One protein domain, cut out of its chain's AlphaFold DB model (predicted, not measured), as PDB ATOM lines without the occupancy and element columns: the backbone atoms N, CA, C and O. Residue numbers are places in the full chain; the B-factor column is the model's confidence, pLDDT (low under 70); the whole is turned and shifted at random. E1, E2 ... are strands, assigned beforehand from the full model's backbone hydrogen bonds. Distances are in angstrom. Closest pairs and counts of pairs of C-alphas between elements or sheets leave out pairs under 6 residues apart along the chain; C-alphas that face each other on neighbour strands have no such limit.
ATOM      1  N   SER A 439     195.991 116.888 125.170       76.94
ATOM      2  CA  SER A 439     196.512 117.981 124.339       76.94
ATOM      3  C   SER A 439     197.660 118.717 125.043       76.94
ATOM      4  O   SER A 439     197.528 119.069 126.224       76.94
ATOM      5  N   CYS A 440     198.733 119.023 124.315       80.06
ATOM      6  CA  CYS A 440     199.869 119.826 124.777       80.06
ATOM      7  C   CYS A 440     200.077 121.068 123.894       80.06
ATOM      8  O   CYS A 440     199.719 121.070 122.718       80.06
ATOM      9  N   GLN A 441     200.662 122.125 124.459       84.94
ATOM     10  CA  GLN A 441     201.107 123.310 123.719       84.94
ATOM     11  C   GLN A 441     202.631 123.394 123.772       84.94
ATOM     12  O   GLN A 441     203.199 123.414 124.863       84.94
ATOM     13  N   ALA A 442     203.276 123.460 122.606       84.06
ATOM     14  CA  ALA A 442     204.726 123.572 122.483       84.06
ATOM     15  C   ALA A 442     205.114 124.946 121.920       84.06
ATOM     16  O   ALA A 442     204.509 125.424 120.960       84.06
ATOM     17  N   LYS A 443     206.123 125.587 122.518       87.12
ATOM     18  CA  LYS A 443     206.721 126.835 122.023       87.12
ATOM     19  C   LYS A 443     208.240 126.741 122.085       87.12
ATOM     20  O   LYS A 443     208.778 126.291 123.093       87.12
ATOM     21  N   GLN A 444     208.933 127.186 121.039       85.38
ATOM     22  CA  GLN A 444     210.386 127.331 121.094       85.38
ATOM     23  C   GLN A 444     210.755 128.405 122.123       85.38
ATOM     24  O   GLN A 444     210.154 129.480 122.163       85.38
ATOM     25  N   GLN A 445     211.742 128.098 122.953       88.38
ATOM     26  CA  GLN A 445     212.293 128.989 123.957       88.38
ATOM     27  C   GLN A 445     213.746 129.308 123.592       88.38
ATOM     28  O   GLN A 445     214.598 128.425 123.605       88.38
ATOM     29  N   GLY A 446     214.027 130.578 123.301       86.19
ATOM     30  CA  GLY A 446     215.372 131.040 122.954       86.19
ATOM     31  C   GLY A 446     215.794 130.741 121.512       86.19
ATOM     32  O   GLY A 446     214.993 130.321 120.670       86.19
ATOM     33  N   GLU A 447     217.066 131.011 121.235       87.88
ATOM     34  CA  GLU A 447     217.684 130.841 119.920       87.88
ATOM     35  C   GLU A 447     218.166 129.400 119.695       87.88
ATOM     36  O   GLU A 447     218.293 128.602 120.626       87.88
ATOM     37  N   LEU A 448     218.402 129.054 118.429       86.81
ATOM     38  CA  LEU A 448     219.021 127.790 118.045       86.81
ATOM     39  C   LEU A 448     220.537 127.891 118.268       86.81
ATOM     40  O   LEU A 448     221.196 128.706 117.628       86.81
ATOM     41  N   GLU A 449     221.096 127.038 119.122       90.00
ATOM     42  CA  GLU A 449     222.532 127.024 119.426       90.00
ATOM     43  C   GLU A 449     223.219 125.802 118.810       90.00
ATOM     44  O   GLU A 449     222.692 124.696 118.870       90.00
ATOM     45  N   GLY A 450     224.430 125.956 118.272       88.62
ATOM     46  CA  GLY A 450     225.271 124.829 117.856       88.62
ATOM     47  C   GLY A 450     225.883 125.006 116.473       88.62
ATOM     48  O   GLY A 450     226.163 126.124 116.046       88.62
ATOM     49  N   CYS A 451     226.135 123.893 115.785       88.00
ATOM     50  CA  CYS A 451     226.779 123.887 114.474       88.00
ATOM     51  C   CYS A 451     225.997 123.069 113.443       88.00
ATOM     52  O   CYS A 451     225.294 122.111 113.768       88.00
ATOM     53  N   HIS A 452     226.139 123.454 112.175       86.44
ATOM     54  CA  HIS A 452     225.660 122.671 111.041       86.44
ATOM     55  C   HIS A 452     226.763 121.703 110.587       86.44
ATOM     56  O   HIS A 452     227.949 121.997 110.739       86.44
ATOM     57  N   SER A 453     226.376 120.540 110.053       82.44
ATOM     58  CA  SER A 453     227.305 119.525 109.520       82.44
ATOM     59  C   SER A 453     228.405 119.073 110.499       82.44
ATOM     60  O   SER A 453     229.522 118.759 110.093       82.44
ATOM     61  N   CYS A 454     228.098 119.026 111.797       83.56
ATOM     62  CA  CYS A 454     229.015 118.611 112.859       83.56
ATOM     63  C   CYS A 454     228.406 117.483 113.708       83.56
ATOM     64  O   CYS A 454     227.191 117.304 113.739       83.56
ATOM     65  N   PHE A 455     229.244 116.753 114.450       80.56
ATOM     66  CA  PHE A 455     228.799 115.623 115.282       80.56
ATOM     67  C   PHE A 455     227.819 116.017 116.404       80.56
ATOM     68  O   PHE A 455     226.901 115.263 116.723       80.56
ATOM     69  N   ILE A 456     228.017 117.195 117.006       82.81
ATOM     70  CA  ILE A 456     227.192 117.694 118.119       82.81
ATOM     71  C   ILE A 456     225.820 118.173 117.611       82.81
ATOM     72  O   ILE A 456     224.816 118.007 118.300       82.81
ATOM     73  N   GLY A 457     225.776 118.720 116.395       85.62
ATOM     74  CA  GLY A 457     224.588 119.309 115.786       85.62
ATOM     75  C   GLY A 457     224.178 120.656 116.392       85.62
ATOM     76  O   GLY A 457     224.950 121.325 117.085       85.62
ATOM     77  N   GLY A 458     222.941 121.053 116.086       85.38
ATOM     78  CA  GLY A 458     222.254 122.194 116.687       85.38
ATOM     79  C   GLY A 458     221.244 121.746 117.743       85.38
ATOM     80  O   GLY A 458     220.721 120.633 117.688       85.38
ATOM     81  N   ARG A 459     220.947 122.624 118.695       84.44
ATOM     82  CA  ARG A 459     220.017 122.408 119.796       84.44
ATOM     83  C   ARG A 459     219.025 123.560 119.866       84.44
ATOM     84  O   ARG A 459     219.413 124.714 120.017       84.44
ATOM     85  N   ALA A 460     217.743 123.222 119.808       84.31
ATOM     86  CA  ALA A 460     216.651 124.133 120.118       84.31
ATOM     87  C   ALA A 460     216.035 123.731 121.459       84.31
ATOM     88  O   ALA A 460     215.813 122.545 121.716       84.31
ATOM     89  N   THR A 461     215.754 124.708 122.316       86.62
ATOM     90  CA  THR A 461     215.009 124.457 123.552       86.62
ATOM     91  C   THR A 461     213.525 124.656 123.276       86.62
ATOM     92  O   THR A 461     213.122 125.673 122.715       86.62
ATOM     93  N   ILE A 462     212.700 123.677 123.646       84.94
ATOM     94  CA  ILE A 462     211.250 123.720 123.443       84.94
ATOM     95  C   ILE A 462     210.567 123.600 124.801       84.94
ATOM     96  O   ILE A 462     210.840 122.679 125.568       84.94
ATOM     97  N   LEU A 463     209.662 124.530 125.087       86.69
ATOM     98  CA  LEU A 463     208.802 124.503 126.258       86.69
ATOM     99  C   LEU A 463     207.480 123.821 125.897       86.69
ATOM    100  O   LEU A 463     206.696 124.361 125.114       86.69
ATOM    101  N   CYS A 464     207.223 122.656 126.498       84.19
ATOM    102  CA  CYS A 464     205.943 121.954 126.408       84.19
ATOM    103  C   CYS A 464     205.109 122.190 127.661       84.19
ATOM    104  O   CYS A 464     205.600 122.024 128.776       84.19
ATOM    105  N   THR A 465     203.837 122.543 127.495       86.00
ATOM    106  CA  THR A 465     202.885 122.683 128.603       86.00
ATOM    107  C   THR A 465     201.690 121.757 128.395       86.00
ATOM    108  O   THR A 465     201.031 121.787 127.353       86.00
ATOM    109  N   SER A 466     201.382 120.950 129.411       83.81
ATOM    110  CA  SER A 466     200.254 120.015 129.437       83.81
ATOM    111  C   SER A 466     199.654 119.928 130.847       83.81
ATOM    112  O   SER A 466     200.315 120.234 131.837       83.81
ATOM    113  N   LYS A 467     198.386 119.500 130.967       80.62
ATOM    114  CA  LYS A 467     197.731 119.344 132.289       80.62
ATOM    115  C   LYS A 467     198.205 118.102 133.060       80.62
ATOM    116  O   LYS A 467     198.011 118.020 134.265       80.62
ATOM    117  N   LYS A 468     198.772 117.122 132.353       76.00
ATOM    118  CA  LYS A 468     199.367 115.893 132.893       76.00
ATOM    119  C   LYS A 468     200.732 115.694 132.254       76.00
ATOM    120  O   LYS A 468     200.888 116.023 131.078       76.00
ATOM    121  N   THR A 469     201.680 115.128 132.991       72.00
ATOM    122  CA  THR A 469     202.998 114.764 132.462       72.00
ATOM    123  C   THR A 469     202.823 113.786 131.306       72.00
ATOM    124  O   THR A 469     202.384 112.657 131.510       72.00
ATOM    125  N   THR A 470     203.106 114.236 130.088       70.69
ATOM    126  CA  THR A 470     202.904 113.481 128.849       70.69
ATOM    127  C   THR A 470     204.065 113.742 127.904       70.69
ATOM    128  O   THR A 470     204.754 114.748 128.069       70.69
ATOM    129  N   ARG A 471     204.277 112.839 126.944       70.06
ATOM    130  CA  ARG A 471     205.227 113.055 125.853       70.06
ATOM    131  C   ARG A 471     204.508 113.626 124.642       70.06
ATOM    132  O   ARG A 471     203.457 113.116 124.257       70.06
ATOM    133  N   ALA A 472     205.082 114.657 124.045       70.38
ATOM    134  CA  ALA A 472     204.577 115.290 122.838       70.38
ATOM    135  C   ALA A 472     205.446 114.904 121.642       70.38
ATOM    136  O   ALA A 472     206.667 115.001 121.723       70.38
ATOM    137  N   LEU A 473     204.819 114.512 120.533       73.69
ATOM    138  CA  LEU A 473     205.487 114.416 119.236       73.69
ATOM    139  C   LEU A 473     205.470 115.800 118.579       73.69
ATOM    140  O   LEU A 473     204.428 116.457 118.517       73.69
ATOM    141  N   ILE A 474     206.628 116.255 118.124       74.75
ATOM    142  CA  ILE A 474     206.846 117.553 117.500       74.75
ATOM    143  C   ILE A 474     207.328 117.333 116.077       74.75
ATOM    144  O   ILE A 474     208.336 116.670 115.844       74.75
ATOM    145  N   HIS A 475     206.633 117.975 115.143       75.56
ATOM    146  CA  HIS A 475     207.008 118.015 113.739       75.56
ATOM    147  C   HIS A 475     207.595 119.392 113.411       75.56
ATOM    148  O   HIS A 475     206.924 120.420 113.519       75.56
ATOM    149  N   CYS A 476     208.858 119.407 113.002       72.25
ATOM    150  CA  CYS A 476     209.612 120.579 112.572       72.25
ATOM    151  C   CYS A 476     210.011 120.408 111.098       72.25
ATOM    152  O   CYS A 476     211.145 120.045 110.781       72.25
ATOM    153  N   GLY A 477     209.074 120.655 110.177       78.44
ATOM    154  CA  GLY A 477     209.302 120.453 108.743       78.44
ATOM    155  C   GLY A 477     209.507 118.972 108.419       78.44
ATOM    156  O   GLY A 477     208.563 118.199 108.510       78.44
ATOM    157  N   ILE A 478     210.737 118.589 108.059       75.81
ATOM    158  CA  ILE A 478     211.122 117.186 107.801       75.81
ATOM    159  C   ILE A 478     211.646 116.452 109.047       75.81
ATOM    160  O   ILE A 478     211.982 115.274 108.961       75.81
ATOM    161  N   LEU A 479     211.793 117.149 110.177       69.31
ATOM    162  CA  LEU A 479     212.293 116.578 111.424       69.31
ATOM    163  C   LEU A 479     211.125 116.211 112.336       69.31
ATOM    164  O   LEU A 479     210.246 117.037 112.576       69.31
ATOM    165  N   GLU A 480     211.160 115.005 112.889       68.81
ATOM    166  CA  GLU A 480     210.230 114.537 113.919       68.81
ATOM    167  C   GLU A 480     211.017 114.264 115.204       68.81
ATOM    168  O   GLU A 480     212.137 113.745 115.163       68.81
ATOM    169  N   THR A 481     210.485 114.708 116.340       69.88
ATOM    170  CA  THR A 481     211.114 114.515 117.650       69.88
ATOM    171  C   THR A 481     210.080 114.468 118.766       69.88
ATOM    172  O   THR A 481     209.012 115.066 118.660       69.88
ATOM    173  N   SER A 482     210.414 113.815 119.875       69.25
ATOM    174  CA  SER A 482     209.537 113.654 121.031       69.25
ATOM    175  C   SER A 482     210.098 114.395 122.239       69.25
ATOM    176  O   SER A 482     211.284 114.230 122.541       69.25
ATOM    177  N   ILE A 483     209.258 115.128 122.973       67.12
ATOM    178  CA  ILE A 483     209.640 115.814 124.222       67.12
ATOM    179  C   ILE A 483     208.767 115.440 125.407       67.12
ATOM    180  O   ILE A 483     207.570 115.147 125.190       67.12
TER     181      ILE A 483
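What this domain is: This is residues 439 to 483 of the 483 residues of the protein "Phlebovirus_G2 domain-containing protein" of Caenorhabditis brenneri (UniProt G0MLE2). What would one see first in this model? A long two-stranded hairpin, E1 and E2, bent at residue 446 of E1, makes the length, and a much smaller hairpin, E3 and E4, sits on the hollow side of that bend, set off from the long one. The small hairpin's end, residues 475 to 480, sticks out free. What is it made of? The printed part has 45 residues with no named helix and four named strands in the order E1, E2, E3, E4, in two antiparallel sheets, E1 - E2 and E3 - E4, and its class is all strand. It is loose, with a radius of gyration of the C-alphas of 12.1 A, and elongated, with spans of 37 by 21 by 16 A.

Where its parts are: Where does the larger sheet run? E1, residues 440 to 450, is 26.8 A long and begins with C-alpha 440 at (199.869, 119.826, 124.777). E2, residues 458 to 466, is 25.5 A long and ends with C-alpha 466 at (200.254, 120.015, 129.437). Where is the smaller one? E3 is residues 473 to 476, 10.0 A long, and E4 is residues 479 to 482, 10.4 A long. C-alpha 482 is at (209.537, 113.654, 121.031).

How they stand to each other: How do E1 and E2 pair? They are a hairpin of antiparallel neighbours, with 161 degrees between their N-to-C directions. N 443 and O 463 are within hydrogen-bond range at 2.9 A, and so are N 459 and O 449 at 2.7 A. What happens at the bend? E1 bends by 67 degrees at residue 446. On one side of that residue C-alphas 445 and 461 face each other at 5.3 A, and on the other side C-alphas 448 and 460 do so at 4.8 A. How do E3 and E4 pair? They too are a hairpin of antiparallel neighbours, at 155 degrees, with N 474 and O 481 within hydrogen-bond range at 2.7 A. Do the hairpins touch? E1 and E3 are only just apart, with their closest C-alphas 8.1 A from each other. E1 and E4, E2 and E3, and E2 and E4 are apart too.

The domain as a whole: How far does it reach? The two C-alphas farthest apart, those of Ser 453 and Lys 467, are 37.3 A from each other. Is the printed part whole, and how are its strands linked? It has no cut and ends at residue 483, the chain's last. The link from E3 to E4 is tight, while those from E1 to E2 and from E2 to E3 are short. Where is confidence low? The mean pLDDT of the printed part is 80.4, and residues 479 to 483 are under 70.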